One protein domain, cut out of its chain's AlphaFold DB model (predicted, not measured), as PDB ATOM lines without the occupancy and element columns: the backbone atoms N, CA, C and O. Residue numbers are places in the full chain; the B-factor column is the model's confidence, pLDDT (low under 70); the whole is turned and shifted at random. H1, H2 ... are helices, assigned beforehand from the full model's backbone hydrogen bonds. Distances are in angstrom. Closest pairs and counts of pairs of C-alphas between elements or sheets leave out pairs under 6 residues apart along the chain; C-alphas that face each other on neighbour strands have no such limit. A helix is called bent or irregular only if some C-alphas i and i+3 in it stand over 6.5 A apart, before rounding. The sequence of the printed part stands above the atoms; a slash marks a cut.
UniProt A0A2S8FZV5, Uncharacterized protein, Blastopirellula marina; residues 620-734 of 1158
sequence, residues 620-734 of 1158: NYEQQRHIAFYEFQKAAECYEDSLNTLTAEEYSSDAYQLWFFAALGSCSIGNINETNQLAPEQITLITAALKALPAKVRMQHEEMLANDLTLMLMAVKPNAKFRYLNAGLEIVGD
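Overview. This is residues 620 to 734 of the 1158 residues of an uncharacterized protein of Blastopirellula marina (UniProt A0A2S8FZV5). Five helices make an up-and-down bundle: H2 and H3 lie side by side in the middle, H1 packs along one side of this pair, and the hairpin of H4 and H5 covers the other side at a slant. Two long links, residues 643 to 653 and 665 to 679, lie at opposite ends of the bundle. The printed part has 115 residues, with five named helices in the order H1, H2, H3, H4, H5 and no named strand; its class is all helix. It is compact, with a radius of gyration of the C-alphas of 13.9 A and spans of 40 by 33 by 20 A.

Along the chain. H1, residues 621 to 642, begins with C-alpha 621 at (-0.486, 5.852, 34.767) and is 31.7 A long. H2, residues 654 to 664, is 15.0 A long. H3, residues 680 to 692, is 19.2 A long. H4, residues 695 to 715, is 30.5 A long, from C-alpha 695 at (18.349, -18.235, 13.910). It has a kink of 28 degrees near residue 709 and is irregular, but only just: C-alphas 711 and 714 are 6.9 A apart. H5, residues 721 to 732, is 15.9 A long and ends with C-alpha 732 at (21.163, -12.468, 26.957).

Arrangement. H3 is the hub and touches the other four helices. Residues 629 to 639 of H1 touch H2, a hairpin at a shallow tilt of 21 degrees; the closest C-alphas, of Ala 636 and Ala 655, are 5.3 A apart. Residues 629 to 637 of H1 touch H3, the same way at 11 degrees, a shallow tilt, with the C-alphas of Ala 636 and Ala 689 closest at 7.4 A. H2 and H3 touch as a hairpin at a shallow tilt of 19 degrees, closest at the C-alphas of Ala 663 and Gln 682, 5.9 A. Residues 727 to 731 of H5 touch H3, closest at the C-alphas of Thr 687 and Ile 731, 5.2 A. H4 and H5 touch as a hairpin at a shallow tilt of 8 degrees, with the C-alphas of Ala 706 and Val 732 closest at 5.9 A. H1 is apart from H4 and H5. Every O i to N i+4 pair is within hydrogen-bond range in H1 and H3; H2 has 6 of 7, H4 12 of 17 and H5 7 of 8.

Size, cuts and confidence. The two C-alphas farthest apart, of Asn 620 and Thr 647, are 41.0 A apart. The printed part has no cut. The links H1 to H2 and H2 to H3 are long; those from H3 to H4 and H4 to H5 are tight. The mean pLDDT of the printed part is 91.8, and no printed residue is under 70.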
ATOM      1  N   ASN A 620      -4.284   7.498  35.440       87.81
ATOM      2  CA  ASN A 620      -4.247   6.595  34.285       87.81
ATOM      3  C   ASN A 620      -2.844   6.019  34.025       87.81
ATOM      4  O   ASN A 620      -2.639   5.398  32.981       87.81
ATOM      5  N   TYR A 621      -1.897   6.203  34.955       88.75
ATOM      6  CA  TYR A 621      -0.486   5.852  34.767       88.75
ATOM      7  C   TYR A 621      -0.285   4.416  34.271       88.75
ATOM      8  O   TYR A 621       0.347   4.210  33.239       88.75
ATOM      9  N   GLU A 622      -0.867   3.426  34.955       89.31
ATOM     10  CA  GLU A 622      -0.715   2.012  34.579       89.31
ATOM     11  C   GLU A 622      -1.323   1.717  33.201       89.31
ATOM     12  O   GLU A 622      -0.727   1.015  32.387       89.31
ATOM     13  N   GLN A 623      -2.481   2.307  32.883       91.94
ATOM     14  CA  GLN A 623      -3.118   2.122  31.577       91.94
ATOM     15  C   GLN A 623      -2.260   2.702  30.443       91.94
ATOM     16  O   GLN A 623      -2.047   2.029  29.437       91.94
ATOM     17  N   GLN A 624      -1.761   3.931  30.598       92.62
ATOM     18  CA  GLN A 624      -0.890   4.581  29.612       92.62
ATOM     19  C   GLN A 624       0.437   3.831  29.460       92.62
ATOM     20  O   GLN A 624       0.935   3.656  28.352       92.62
ATOM     21  N   ARG A 625       0.967   3.297  30.562       93.12
ATOM     22  CA  ARG A 625       2.186   2.489  30.563       93.12
ATOM     23  C   ARG A 625       2.010   1.189  29.778       93.12
ATOM     24  O   ARG A 625       2.890   0.819  29.007       93.12
ATOM     25  N   HIS A 626       0.867   0.518  29.926       93.94
ATOM     26  CA  HIS A 626       0.536  -0.657  29.119       93.94
ATOM     27  C   HIS A 626       0.410  -0.338  27.623       93.94
ATOM     28  O   HIS A 626       0.825  -1.159  26.807       93.94
ATOM     29  N   ILE A 627      -0.130   0.832  27.257       94.75
ATOM     30  CA  ILE A 627      -0.206   1.277  25.855       94.75
ATOM     31  C   ILE A 627       1.203   1.450  25.278       94.75
ATOM     32  O   ILE A 627       1.501   0.851  24.249       94.75
ATOM     33  N   ALA A 628       2.090   2.158  25.981       95.81
ATOM     34  CA  ALA A 628       3.469   2.342  25.534       95.81
ATOM     35  C   ALA A 628       4.202   0.997  25.343       95.81
ATOM     36  O   ALA A 628       4.864   0.780  24.330       95.81
ATOM     37  N   PHE A 629       4.041   0.041  26.267       97.62
ATOM     38  CA  PHE A 629       4.628  -1.299  26.109       97.62
ATOM     39  C   PHE A 629       4.053  -2.090  24.930       97.62
ATOM     40  O   PHE A 629       4.794  -2.800  24.252       97.62
ATOM     41  N   TYR A 630       2.755  -1.952  24.655       96.62
ATOM     42  CA  TYR A 630       2.151  -2.542  23.464       96.62
ATOM     43  C   TYR A 630       2.764  -1.967  22.176       96.62
ATOM     44  O   TYR A 630       3.013  -2.704  21.222       96.62
ATOM     45  N   GLU A 631       3.060  -0.670  22.148       96.25
ATOM     46  CA  GLU A 631       3.706  -0.029  21.002       96.25
ATOM     47  C   GLU A 631       5.173  -0.431  20.839       96.25
ATOM     48  O   GLU A 631       5.600  -0.661  19.708       96.25
ATOM     49  N   PHE A 632       5.919  -0.616  21.935       97.88
ATOM     50  CA  PHE A 632       7.266  -1.200  21.889       97.88
ATOM     51  C   PHE A 632       7.259  -2.592  21.258       97.88
ATOM     52  O   PHE A 632       8.051  -2.870  20.355       97.88
ATOM     53  N   GLN A 633       6.333  -3.453  21.687       97.31
ATOM     54  CA  GLN A 633       6.180  -4.779  21.100       97.31
ATOM     55  C   GLN A 633       5.856  -4.682  19.600       97.31
ATOM     56  O   GLN A 633       6.490  -5.347  18.785       97.31
ATOM     57  N   LYS A 634       4.919  -3.808  19.216       96.62
ATOM     58  CA  LYS A 634       4.549  -3.594  17.812       96.62
ATOM     59  C   LYS A 634       5.718  -3.061  16.972       96.62
ATOM     60  O   LYS A 634       5.857  -3.432  15.807       96.62
ATOM     61  N   ALA A 635       6.561  -2.201  17.541       96.94
ATOM     62  CA  ALA A 635       7.780  -1.734  16.892       96.94
ATOM     63  C   ALA A 635       8.753  -2.897  16.644       96.94
ATOM     64  O   ALA A 635       9.268  -3.020  15.535       96.94
ATOM     65  N   ALA A 636       8.944  -3.791  17.621       96.88
ATOM     66  CA  ALA A 636       9.759  -4.994  17.451       96.88
ATOM     67  C   ALA A 636       9.195  -5.947  16.377       96.88
ATOM     68  O   ALA A 636       9.959  -6.459  15.563       96.88
ATOM     69  N   GLU A 637       7.871  -6.117  16.307       95.94
ATOM     70  CA  GLU A 637       7.197  -6.904  15.259       95.94
ATOM     71  C   GLU A 637       7.414  -6.294  13.858       95.94
ATOM     72  O   GLU A 637       7.810  -6.985  12.922       95.94
ATOM     73  N   CYS A 638       7.241  -4.976  13.705       95.44
ATOM     74  CA  CYS A 638       7.519  -4.285  12.437       95.44
ATOM     75  C   CYS A 638       9.010  -4.326  12.059       95.44
ATOM     76  O   CYS A 638       9.351  -4.348  10.874       95.44
ATOM     77  N   TYR A 639       9.908  -4.331  13.050       95.50
ATOM     78  CA  TYR A 639      11.334  -4.517  12.813       95.50
ATOM     79  C   TYR A 639      11.608  -5.923  12.277       95.50
ATOM     80  O   TYR A 639      12.271  -6.053  11.246       95.50
ATOM     81  N   GLU A 640      11.034  -6.955  12.902       94.62
ATOM     82  CA  GLU A 640      11.127  -8.341  12.441       94.62
ATOM     83  C   GLU A 640      10.662  -8.491  10.984       94.62
ATOM     84  O   GLU A 640      11.383  -9.063  10.162       94.62
ATOM     85  N   ASP A 641       9.518  -7.901  10.631       93.50
ATOM     86  CA  ASP A 641       8.986  -7.920   9.263       93.50
ATOM     87  C   ASP A 641       9.950  -7.274   8.245       93.50
ATOM     88  O   ASP A 641      10.057  -7.725   7.097       93.50
ATOM     89  N   SER A 642      10.694  -6.243   8.665       91.75
ATOM     90  CA  SER A 642      11.652  -5.517   7.818       91.75
ATOM     91  C   SER A 642      12.980  -6.256   7.591       91.75
ATOM     92  O   SER A 642      13.691  -5.963   6.623       91.75
ATOM     93  N   LEU A 643      13.310  -7.270   8.402       91.06
ATOM     94  CA  LEU A 643      14.600  -7.980   8.344       91.06
ATOM     95  C   LEU A 643      14.893  -8.638   6.992       91.06
ATOM     96  O   LEU A 643      16.055  -8.811   6.632       91.06
ATOM     97  N   ASN A 644      13.858  -9.000   6.229       86.69
ATOM     98  CA  ASN A 644      14.022  -9.606   4.904       86.69
ATOM     99  C   ASN A 644      14.550  -8.621   3.850       86.69
ATOM    100  O   ASN A 644      15.044  -9.051   2.807       86.69
ATOM    101  N   THR A 645      14.414  -7.317   4.100       87.94
ATOM    102  CA  THR A 645      14.897  -6.250   3.211       87.94
ATOM    103  C   THR A 645      16.226  -5.650   3.651       87.94
ATOM    104  O   THR A 645      16.905  -5.052   2.823       87.94
ATOM    105  N   LEU A 646      16.605  -5.838   4.917       88.06
ATOM    106  CA  LEU A 646      17.813  -5.265   5.503       88.06
ATOM    107  C   LEU A 646      19.037  -6.160   5.270       88.06
ATOM    108  O   LEU A 646      18.985  -7.390   5.373       88.06
ATOM    109  N   THR A 647      20.167  -5.524   4.996       88.25
ATOM    110  CA  THR A 647      21.493  -6.138   5.018       88.25
ATOM    111  C   THR A 647      21.999  -6.277   6.457       88.25
ATOM    112  O   THR A 647      21.501  -5.637   7.378       88.25
ATOM    113  N   ALA A 648      23.014  -7.121   6.673       83.88
ATOM    114  CA  ALA A 648      23.557  -7.355   8.014       83.88
ATOM    115  C   ALA A 648      24.177  -6.098   8.658       83.88
ATOM    116  O   ALA A 648      24.273  -6.041   9.879       83.88
ATOM    117  N   GLU A 649      24.595  -5.117   7.852       85.69
ATOM    118  CA  GLU A 649      25.114  -3.823   8.322       85.69
ATOM    119  C   GLU A 649      23.993  -2.886   8.803       85.69
ATOM    120  O   GLU A 649      24.255  -1.961   9.562       85.69
ATOM    121  N   GLU A 650      22.745  -3.143   8.402       86.06
ATOM    122  CA  GLU A 650      21.570  -2.335   8.756       86.06
ATOM    123  C   GLU A 650      20.775  -2.912   9.941       86.06
ATOM    124  O   GLU A 650      19.764  -2.334  10.351       86.06
ATOM    125  N   TYR A 651      21.199  -4.057  10.488       92.31
ATOM    126  CA  TYR A 651      20.594  -4.640  11.689       92.31
ATOM    127  C   TYR A 651      20.836  -3.742  12.906       92.31
ATOM    128  O   TYR A 651      21.927  -3.209  13.092       92.31
ATOM    129  N   SER A 652      19.816  -3.607  13.753       91.69
ATOM    130  CA  SER A 652      19.854  -2.797  14.972       91.69
ATOM    131  C   SER A 652      19.221  -3.538  16.155       91.69
ATOM    132  O   SER A 652      18.204  -4.220  16.018       91.69
ATOM    133  N   SER A 653      19.814  -3.379  17.340       93.44
ATOM    134  CA  SER A 653      19.267  -3.846  18.618       93.44
ATOM    135  C   SER A 653      18.266  -2.861  19.243       93.44
ATOM    136  O   SER A 653      17.602  -3.229  20.217       93.44
ATOM    137  N   ASP A 654      18.096  -1.655  18.683       93.19
ATOM    138  CA  ASP A 654      17.372  -0.530  19.302       93.19
ATOM    139  C   ASP A 654      15.934  -0.885  19.708       93.19
ATOM    140  O   ASP A 654      15.480  -0.502  20.789       93.19
ATOM    141  N   ALA A 655      15.223  -1.649  18.869       94.31
ATOM    142  CA  ALA A 655      13.837  -2.049  19.126       94.31
ATOM    143  C   ALA A 655      13.686  -2.871  20.420       94.31
ATOM    144  O   ALA A 655      12.693  -2.735  21.133       94.31
ATOM    145  N   TYR A 656      14.690  -3.687  20.749       96.50
ATOM    146  CA  TYR A 656      14.716  -4.502  21.965       96.50
ATOM    147  C   TYR A 656      15.385  -3.766  23.123       96.50
ATOM    148  O   TYR A 656      14.925  -3.853  24.259       96.50
ATOM    149  N   GLN A 657      16.453  -3.017  22.845       95.12
ATOM    150  CA  GLN A 657      17.223  -2.299  23.853       95.12
ATOM    151  C   GLN A 657      16.403  -1.179  24.506       95.12
ATOM    152  O   GLN A 657      16.377  -1.069  25.732       95.12
ATOM    153  N   LEU A 658      15.688  -0.370  23.719       94.69
ATOM    154  CA  LEU A 658      14.885   0.725  24.265       94.69
ATOM    155  C   LEU A 658      13.657   0.197  25.022       94.69
ATOM    156  O   LEU A 658      13.312   0.736  26.074       94.69
ATOM    157  N   TRP A 659      13.061  -0.905  24.548       97.44
ATOM    158  CA  TRP A 659      12.006  -1.619  25.273       97.44
ATOM    159  C   TRP A 659      12.525  -2.189  26.601       97.44
ATOM    160  O   TRP A 659      11.866  -2.056  27.632       97.44
ATOM    161  N   PHE A 660      13.741  -2.742  26.617       96.81
ATOM    162  CA  PHE A 660      14.407  -3.194  27.838       96.81
ATOM    163  C   PHE A 660      14.633  -2.044  28.828       96.81
ATOM    164  O   PHE A 660      14.311  -2.178  30.009       96.81
ATOM    165  N   PHE A 661      15.108  -0.885  28.367       95.38
ATOM    166  CA  PHE A 661      15.265   0.291  29.228       95.38
ATOM    167  C   PHE A 661      13.914   0.769  29.787       95.38
ATOM    168  O   PHE A 661      13.782   0.981  30.996       95.38
ATOM    169  N   ALA A 662      12.874   0.837  28.951       95.38
ATOM    170  CA  ALA A 662      11.515   1.144  29.392       95.38
ATOM    171  C   ALA A 662      11.004   0.135  30.441       95.38
ATOM    172  O   ALA A 662      10.405   0.527  31.444       95.38
ATOM    173  N   ALA A 663      11.305  -1.158  30.279       95.69
ATOM    174  CA  ALA A 663      10.959  -2.195  31.249       95.69
ATOM    175  C   ALA A 663      11.661  -1.988  32.602       95.69
ATOM    176  O   ALA A 663      11.046  -2.194  33.650       95.69
ATOM    177  N   LEU A 664      12.914  -1.521  32.596       93.56
ATOM    178  CA  LEU A 664      13.645  -1.105  33.800       93.56
ATOM    179  C   LEU A 664      13.108   0.194  34.420       93.56
ATOM    180  O   LEU A 664      13.382   0.469  35.593       93.56
ATOM    181  N   GLY A 665      12.341   0.965  33.648       89.62
ATOM    182  CA  GLY A 665      11.514   2.070  34.114       89.62
ATOM    183  C   GLY A 665      11.819   3.443  33.503       89.62
ATOM    184  O   GLY A 665      11.189   4.414  33.910       89.62
ATOM    185  N   SER A 666      12.738   3.555  32.536       91.31
ATOM    186  CA  SER A 666      12.915   4.768  31.716       91.31
ATOM    187  C   SER A 666      13.573   4.426  30.386       91.31
ATOM    188  O   SER A 666      14.515   3.644  30.354       91.31
ATOM    189  N   CYS A 667      13.166   5.081  29.299       92.56
ATOM    190  CA  CYS A 667      13.780   4.905  27.981       92.56
ATOM    191  C   CYS A 667      15.201   5.508  27.888       92.56
ATOM    192  O   CYS A 667      15.890   5.351  26.882       92.56
ATOM    193  N   SER A 668      15.660   6.219  28.921       89.56
ATOM    194  CA  SER A 668      17.014   6.776  29.018       89.56
ATOM    195  C   SER A 668      17.772   6.093  30.156       89.56
ATOM    196  O   SER A 668      17.442   6.286  31.324       89.56
ATOM    197  N   ILE A 669      18.825   5.335  29.835       89.25
ATOM    198  CA  ILE A 669      19.550   4.500  30.811       89.25
ATOM    199  C   ILE A 669      20.066   5.270  32.038       89.25
ATOM    200  O   ILE A 669      19.928   4.802  33.166       89.25
ATOM    201  N   GLY A 670      20.565   6.495  31.845       85.75
ATOM    202  CA  GLY A 670      21.036   7.353  32.939       85.75
ATOM    203  C   GLY A 670      19.921   7.870  33.861       85.75
ATOM    204  O   GLY A 670      20.195   8.347  34.963       85.75
ATOM    205  N   ASN A 671      18.655   7.766  33.451       85.62
ATOM    206  CA  ASN A 671      17.508   8.189  34.253       85.62
ATOM    207  C   ASN A 671      16.927   7.061  35.111       85.62
ATOM    208  O   ASN A 671      16.204   7.359  36.060       85.62
ATOM    209  N   ILE A 672      17.293   5.805  34.845       88.50
ATOM    210  CA  ILE A 672      16.854   4.639  35.616       88.50
ATOM    211  C   ILE A 672      17.384   4.737  37.059       88.50
ATOM    212  O   ILE A 672      18.586   4.857  37.290       88.50
ATOM    213  N   ASN A 673      16.481   4.686  38.035       82.69
ATOM    214  CA  ASN A 673      16.748   4.802  39.468       82.69
ATOM    215  C   ASN A 673      15.706   4.018  40.305       82.69
ATOM    216  O   ASN A 673      14.821   3.359  39.752       82.69
ATOM    217  N   GLU A 674      15.823   4.067  41.634       74.25
ATOM    218  CA  GLU A 674      14.973   3.333  42.592       74.25
ATOM    219  C   GLU A 674      13.485   3.704  42.545       74.25
ATOM    220  O   GLU A 674      12.636   2.860  42.815       74.25
ATOM    221  N   THR A 675      13.145   4.940  42.170       76.25
ATOM    222  CA  THR A 675      11.742   5.390  42.115       76.25
ATOM    223  C   THR A 675      11.004   4.868  40.878       76.25
ATOM    224  O   THR A 675       9.769   4.852  40.846       76.25
ATOM    225  N   ASN A 676      11.743   4.406  39.861       85.44
ATOM    226  CA  ASN A 676      11.153   3.820  38.666       85.44
ATOM    227  C   ASN A 676      10.647   2.394  38.937       85.44
ATOM    228  O   ASN A 676      11.335   1.571  39.547       85.44
ATOM    229  N   GLN A 677       9.460   2.082  38.415       84.31
ATOM    230  CA  GLN A 677       8.808   0.784  38.584       84.31
ATOM    231  C   GLN A 677       9.336  -0.223  37.555       84.31
ATOM    232  O   GLN A 677       9.207  -0.007  36.354       84.31
ATOM    233  N   LEU A 678       9.883  -1.353  38.007       89.00
ATOM    234  CA  LEU A 678      10.289  -2.450  37.121       89.00
ATOM    235  C   LEU A 678       9.053  -3.161  36.546       89.00
ATOM    236  O   LEU A 678       8.106  -3.441  37.280       89.00
ATOM    237  N   ALA A 679       9.067  -3.482  35.253       93.44
ATOM    238  CA  ALA A 679       8.064  -4.319  34.593       93.44
ATOM    239  C   ALA A 679       8.678  -5.678  34.190       93.44
ATOM    240  O   ALA A 679       9.094  -5.844  33.043       93.44
ATOM    241  N   PRO A 680       8.753  -6.662  35.107       91.62
ATOM    242  CA  PRO A 680       9.434  -7.935  34.847       91.62
ATOM    243  C   PRO A 680       8.777  -8.743  33.718       91.62
ATOM    244  O   PRO A 680       9.469  -9.389  32.942       91.62
ATOM    245  N   GLU A 681       7.453  -8.649  33.559       94.88
ATOM    246  CA  GLU A 681       6.727  -9.329  32.476       94.88
ATOM    247  C   GLU A 681       7.226  -8.910  31.082       94.88
ATOM    248  O   GLU A 681       7.263  -9.723  30.161       94.88
ATOM    249  N   GLN A 682       7.667  -7.655  30.935       96.44
ATOM    250  CA  GLN A 682       8.196  -7.136  29.673       96.44
ATOM    251  C   GLN A 682       9.559  -7.750  29.333       96.44
ATOM    252  O   GLN A 682       9.825  -8.008  28.165       96.44
ATOM    253  N   ILE A 683      10.383  -8.081  30.335       95.94
ATOM    254  CA  ILE A 683      11.653  -8.801  30.136       95.94
ATOM    255  C   ILE A 683      11.387 -10.166  29.492       95.94
ATOM    256  O   ILE A 683      12.026 -10.534  28.508       95.94
ATOM    257  N   THR A 684      10.369 -10.885  29.974       95.69
ATOM    258  CA  THR A 684       9.957 -12.166  29.386       95.69
ATOM    259  C   THR A 684       9.448 -12.008  27.947       95.69
ATOM    260  O   THR A 684       9.767 -12.842  27.096       95.69
ATOM    261  N   LEU A 685       8.684 -10.948  27.655       96.75
ATOM    262  CA  LEU A 685       8.179 -10.663  26.305       96.75
ATOM    263  C   LEU A 685       9.305 -10.309  25.324       96.75
ATOM    264  O   LEU A 685       9.315 -10.836  24.213       96.75
ATOM    265  N   ILE A 686      10.289  -9.509  25.744       96.81
ATOM    266  CA  ILE A 686      11.482  -9.189  24.943       96.81
ATOM    267  C   ILE A 686      12.253 -10.468  24.607       96.81
ATOM    268  O   ILE A 686      12.561 -10.722  23.442       96.81
ATOM    269  N   THR A 687      12.504 -11.325  25.603       95.50
ATOM    270  CA  THR A 687      13.172 -12.617  25.386       95.50
ATOM    271  C   THR A 687      12.383 -13.511  24.426       95.50
ATOM    272  O   THR A 687      12.972 -14.233  23.618       95.50
ATOM    273  N   ALA A 688      11.048 -13.488  24.486       95.50
ATOM    274  CA  ALA A 688      10.204 -14.230  23.553       95.50
ATOM    275  C   ALA A 688      10.292 -13.675  22.120       95.50
ATOM    276  O   ALA A 688      10.428 -14.464  21.184       95.50
ATOM    277  N   ALA A 689      10.280 -12.350  21.957       95.62
ATOM    278  CA  ALA A 689      10.406 -11.683  20.662       95.62
ATOM    279  C   ALA A 689      11.773 -11.962  20.009       95.62
ATOM    280  O   ALA A 689      11.837 -12.391  18.860       95.62
ATOM    281  N   LEU A 690      12.871 -11.873  20.768       94.50
ATOM    282  CA  LEU A 690      14.207 -12.241  20.276       94.50
ATOM    283  C   LEU A 690      14.281 -13.708  19.835       94.50
ATOM    284  O   LEU A 690      14.888 -14.028  18.813       94.50
ATOM    285  N   LYS A 691      13.637 -14.619  20.573       93.44
ATOM    286  CA  LYS A 691      13.590 -16.046  20.215       93.44
ATOM    287  C   LYS A 691      12.816 -16.318  18.925       93.44
ATOM    288  O   LYS A 691      13.151 -17.300  18.254       93.44
ATOM    289  N   ALA A 692      11.833 -15.482  18.583       93.69
ATOM    290  CA  ALA A 692      11.055 -15.592  17.349       93.69
ATOM    291  C   ALA A 692      11.889 -15.282  16.093       93.69
ATOM    292  O   ALA A 692      11.631 -15.866  15.038       93.69
ATOM    293  N   LEU A 693      12.951 -14.476  16.227       93.94
ATOM    294  CA  LEU A 693      13.822 -14.103  15.116       93.94
ATOM    295  C   LEU A 693      14.462 -15.317  14.408       93.94
ATOM    296  O   LEU A 693      14.816 -16.323  15.050       93.94
ATOM    297  N   PRO A 694      14.725 -15.217  13.087       92.75
ATOM    298  CA  PRO A 694      15.467 -16.232  12.346       92.75
ATOM    299  C   PRO A 694      16.824 -16.527  12.994       92.75
ATOM    300  O   PRO A 694      17.554 -15.609  13.352       92.75
ATOM    301  N   ALA A 695      17.213 -17.804  13.085       91.00
ATOM    302  CA  ALA A 695      18.349 -18.235  13.910       91.00
ATOM    303  C   ALA A 695      19.658 -17.454  13.678       91.00
ATOM    304  O   ALA A 695      20.332 -17.108  14.641       91.00
ATOM    305  N   LYS A 696      20.011 -17.151  12.418       90.31
ATOM    306  CA  LYS A 696      21.223 -16.375  12.101       90.31
ATOM    307  C   LYS A 696      21.125 -14.928  12.593       90.31
ATOM    308  O   LYS A 696      22.094 -14.413  13.137       90.31
ATOM    309  N   VAL A 697      19.966 -14.305  12.400       92.62
ATOM    310  CA  VAL A 697      19.700 -12.922  12.805       92.62
ATOM    311  C   VAL A 697      19.643 -12.828  14.327       92.62
ATOM    312  O   VAL A 697      20.280 -11.951  14.904       92.62
ATOM    313  N   ARG A 698      18.977 -13.785  14.984       92.94
ATOM    314  CA  ARG A 698      18.911 -13.882  16.445       92.94
ATOM    315  C   ARG A 698      20.296 -13.888  17.086       92.94
ATOM    316  O   ARG A 698      20.528 -13.085  17.973       92.94
ATOM    317  N   MET A 699      21.218 -14.729  16.602       90.56
ATOM    318  CA  MET A 699      22.585 -14.778  17.144       90.56
ATOM    319  C   MET A 699      23.283 -13.413  17.083       90.56
ATOM    320  O   MET A 699      23.956 -13.037  18.030       90.56
ATOM    321  N   GLN A 700      23.105 -12.658  15.992       91.88
ATOM    322  CA  GLN A 700      23.704 -11.325  15.858       91.88
ATOM    323  C   GLN A 700      23.073 -10.308  16.819       91.88
ATOM    324  O   GLN A 700      23.781  -9.475  17.370       91.88
ATOM    325  N   HIS A 701      21.763 -10.393  17.062       94.38
ATOM    326  CA  HIS A 701      21.078  -9.509  18.012       94.38
ATOM    327  C   HIS A 701      21.419  -9.852  19.465       94.38
ATOM    328  O   HIS A 701      21.616  -8.950  20.273       94.38
ATOM    329  N   GLU A 702      21.528 -11.142  19.793       92.69
ATOM    330  CA  GLU A 702      22.034 -11.609  21.088       92.69
ATOM    331  C   GLU A 702      23.473 -11.114  21.317       92.69
ATOM    332  O   GLU A 702      23.783 -10.643  22.407       92.69
ATOM    333  N   GLU A 703      24.327 -11.137  20.285       93.44
ATOM    334  CA  GLU A 703      25.695 -10.604  20.341       93.44
ATOM    335  C   GLU A 703      25.722  -9.085  20.584       93.44
ATOM    336  O   GLU A 703      26.434  -8.628  21.481       93.44
ATOM    337  N   MET A 704      24.917  -8.311  19.839       94.12
ATOM    338  CA  MET A 704      24.773  -6.858  20.024       94.12
ATOM    339  C   MET A 704      24.313  -6.522  21.446       94.12
ATOM    340  O   MET A 704      24.981  -5.763  22.144       94.12
ATOM    341  N   LEU A 705      23.231  -7.151  21.918       94.50
ATOM    342  CA  LEU A 705      22.692  -6.915  23.260       94.50
ATOM    343  C   LEU A 705      23.667  -7.344  24.365       94.50
ATOM    344  O   LEU A 705      23.772  -6.656  25.377       94.50
ATOM    345  N   ALA A 706      24.407  -8.444  24.182       93.38
ATOM    346  CA  ALA A 706      25.436  -8.878  25.128       93.38
ATOM    347  C   ALA A 706      26.581  -7.869  25.248       93.38
ATOM    348  O   ALA A 706      27.050  -7.582  26.350       93.38
ATOM    349  N   ASN A 707      27.035  -7.344  24.110       92.50
ATOM    350  CA  ASN A 707      28.077  -6.331  24.059       92.50
ATOM    351  C   ASN A 707      27.601  -5.016  24.700       92.50
ATOM    352  O   ASN A 707      28.281  -4.465  25.569       92.50
ATOM    353  N   ASP A 708      26.398  -4.563  24.340       90.31
ATOM    354  CA  ASP A 708      25.789  -3.343  24.874       90.31
ATOM    355  C   ASP A 708      25.556  -3.431  26.386       90.31
ATOM    356  O   ASP A 708      25.787  -2.449  27.096       90.31
ATOM    357  N   LEU A 709      25.158  -4.606  26.897       91.44
ATOM    358  CA  LEU A 709      24.923  -4.831  28.325       91.44
ATOM    359  C   LEU A 709      26.147  -4.423  29.155       91.44
ATOM    360  O   LEU A 709      26.010  -3.706  30.150       91.44
ATOM    361  N   THR A 710      27.336  -4.827  28.705       84.56
ATOM    362  CA  THR A 710      28.614  -4.529  29.359       84.56
ATOM    363  C   THR A 710      29.055  -3.082  29.119       84.56
ATOM    364  O   THR A 710      29.423  -2.391  30.070       84.56
ATOM    365  N   LEU A 711      28.987  -2.588  27.874       88.44
ATOM    366  CA  LEU A 711      29.438  -1.234  27.522       88.44
ATOM    367  C   LEU A 711      28.639  -0.138  28.237       88.44
ATOM    368  O   LEU A 711      29.203   0.861  28.686       88.44
ATOM    369  N   MET A 712      27.329  -0.334  28.383       88.25
ATOM    370  CA  MET A 712      26.438   0.657  28.980       88.25
ATOM    371  C   MET A 712      26.440   0.633  30.513       88.25
ATOM    372  O   MET A 712      25.918   1.563  31.126       88.25
ATOM    373  N   LEU A 713      27.056  -0.367  31.162       87.38
ATOM    374  CA  LEU A 713      27.061  -0.494  32.627       87.38
ATOM    375  C   LEU A 713      27.645   0.746  33.332       87.38
ATOM    376  O   LEU A 713      27.191   1.112  34.415       87.38
ATOM    377  N   MET A 714      28.607   1.435  32.706       84.69
ATOM    378  CA  MET A 714      29.179   2.682  33.235       84.69
ATOM    379  C   MET A 714      28.194   3.862  33.216       84.69
ATOM    380  O   MET A 714      28.332   4.781  34.020       84.69
ATOM    381  N   ALA A 715      27.209   3.848  32.313       87.12
ATOM    382  CA  ALA A 715      26.176   4.880  32.209       87.12
ATOM    383  C   ALA A 715      24.993   4.642  33.167       87.12
ATOM    384  O   ALA A 715      24.173   5.540  33.370       87.12
ATOM    385  N   VAL A 716      24.896   3.449  33.764       89.62
ATOM    386  CA  VAL A 716      23.848   3.097  34.729       89.62
ATOM    387  C   VAL A 716      24.166   3.714  36.091       89.62
ATOM    388  O   VAL A 716      25.270   3.561  36.623       89.62
ATOM    389  N   LYS A 717      23.173   4.379  36.696       88.56
ATOM    390  CA  LYS A 717      23.298   4.924  38.055       88.56
ATOM    391  C   LYS A 717      23.646   3.818  39.062       88.56
ATOM    392  O   LYS A 717      23.122   2.710  38.938       88.56
ATOM    393  N   PRO A 718      24.468   4.101  40.094       88.12
ATOM    394  CA  PRO A 718      24.950   3.080  41.029       88.12
ATOM    395  C   PRO A 718      23.862   2.181  41.631       88.12
ATOM    396  O   PRO A 718      24.066   0.976  41.740       88.12
ATOM    397  N   ASN A 719      22.701   2.741  41.969       85.31
ATOM    398  CA  ASN A 719      21.562   2.021  42.544       85.31
ATOM    399  C   ASN A 719      20.756   1.176  41.546       85.31
ATOM    400  O   ASN A 719      20.020   0.274  41.935       85.31
ATOM    401  N   ALA A 720      20.885   1.439  40.247       89.62
ATOM    402  CA  ALA A 720      20.183   0.698  39.208       89.62
ATOM    403  C   ALA A 720      21.003  -0.472  38.641       89.62
ATOM    404  O   ALA A 720      20.428  -1.338  37.977       89.62
ATOM    405  N   LYS A 721      22.319  -0.533  38.905       91.06
ATOM    406  CA  LYS A 721      23.237  -1.523  38.308       91.06
ATOM    407  C   LYS A 721      22.834  -2.968  38.581       91.06
ATOM    408  O   LYS A 721      22.803  -3.766  37.649       91.06
ATOM    409  N   PHE A 722      22.479  -3.300  39.823       89.88
ATOM    410  CA  PHE A 722      22.064  -4.662  40.172       89.88
ATOM    411  C   PHE A 722      20.835  -5.101  39.366       89.88
ATOM    412  O   PHE A 722      20.846  -6.148  38.721       89.88
ATOM    413  N   ARG A 723      19.790  -4.264  39.344       89.12
ATOM    414  CA  ARG A 723      18.552  -4.527  38.598       89.12
ATOM    415  C   ARG A 723      18.798  -4.626  37.092       89.12
ATOM    416  O   ARG A 723      18.262  -5.528  36.454       89.12
ATOM    417  N   TYR A 724      19.601  -3.715  36.547       93.12
ATOM    418  CA  TYR A 724      19.982  -3.683  35.137       93.12
ATOM    419  C   TYR A 724      20.678  -4.980  34.708       93.12
ATOM    420  O   TYR A 724      20.239  -5.618  33.755       93.12
ATOM    421  N   LEU A 725      21.703  -5.412  35.451       93.31
ATOM    422  CA  LEU A 725      22.421  -6.653  35.156       93.31
ATOM    423  C   LEU A 725      21.523  -7.877  35.323       93.31
ATOM    424  O   LEU A 725      21.495  -8.732  34.444       93.31
ATOM    425  N   ASN A 726      20.754  -7.955  36.412       91.69
ATOM    426  CA  ASN A 726      19.902  -9.111  36.675       91.69
ATOM    427  C   ASN A 726      18.846  -9.310  35.573       91.69
ATOM    428  O   ASN A 726      18.670 -10.424  35.093       91.69
ATOM    429  N   ALA A 727      18.186  -8.233  35.133       93.56
ATOM    430  CA  ALA A 727      17.201  -8.302  34.055       93.56
ATOM    431  C   ALA A 727      17.850  -8.490  32.669       93.56
ATOM    432  O   ALA A 727      17.330  -9.231  31.841       93.56
ATOM    433  N   GLY A 728      18.997  -7.855  32.405       94.50
ATOM    434  CA  GLY A 728      19.700  -7.985  31.126       94.50
ATOM    435  C   GLY A 728      20.265  -9.388  30.895       94.50
ATOM    436  O   GLY A 728      20.166  -9.925  29.793       94.50
ATOM    437  N   LEU A 729      20.786 -10.029  31.944       94.88
ATOM    438  CA  LEU A 729      21.270 -11.411  31.877       94.88
ATOM    439  C   LEU A 729      20.136 -12.430  31.678       94.88
ATOM    440  O   LEU A 729      20.380 -13.492  31.113       94.88
ATOM    441  N   GLU A 730      18.894 -12.110  32.055       93.81
ATOM    442  CA  GLU A 730      17.725 -12.940  31.720       93.81
ATOM    443  C   GLU A 730      17.425 -12.940  30.208       93.81
ATOM    444  O   GLU A 730      16.942 -13.938  29.670       93.81
ATOM    445  N   ILE A 731      17.749 -11.843  29.513       93.19
ATOM    446  CA  ILE A 731      17.573 -11.700  28.061       93.19
ATOM    447  C   ILE A 731      18.715 -12.387  27.310       93.19
ATOM    448  O   ILE A 731      18.481 -13.181  26.400       93.19
ATOM    449  N   VAL A 732      19.953 -12.074  27.694       92.62
ATOM    450  CA  VAL A 732      21.163 -12.468  26.957       92.62
ATOM    451  C   VAL A 732      21.643 -13.882  27.322       92.62
ATOM    452  O   VAL A 732      22.271 -14.563  26.508       92.62
ATOM    453  N   GLY A 733      21.347 -14.356  28.535       89.81
ATOM    454  CA  GLY A 733      21.790 -15.656  29.035       89.81
ATOM    455  C   GLY A 733      23.312 -15.762  29.196       89.81
ATOM    456  O   GLY A 733      23.991 -14.806  29.571       89.81
ATOM    457  N   ASP A 734      23.865 -16.939  28.898       90.12
ATOM    458  CA  ASP A 734      25.288 -17.274  29.090       90.12
ATOM    459  C   ASP A 734      26.175 -16.871  27.890       90.12
ATOM    460  O   ASP A 734      27.115 -17.581  27.519       90.12
TER     461      ASP A 734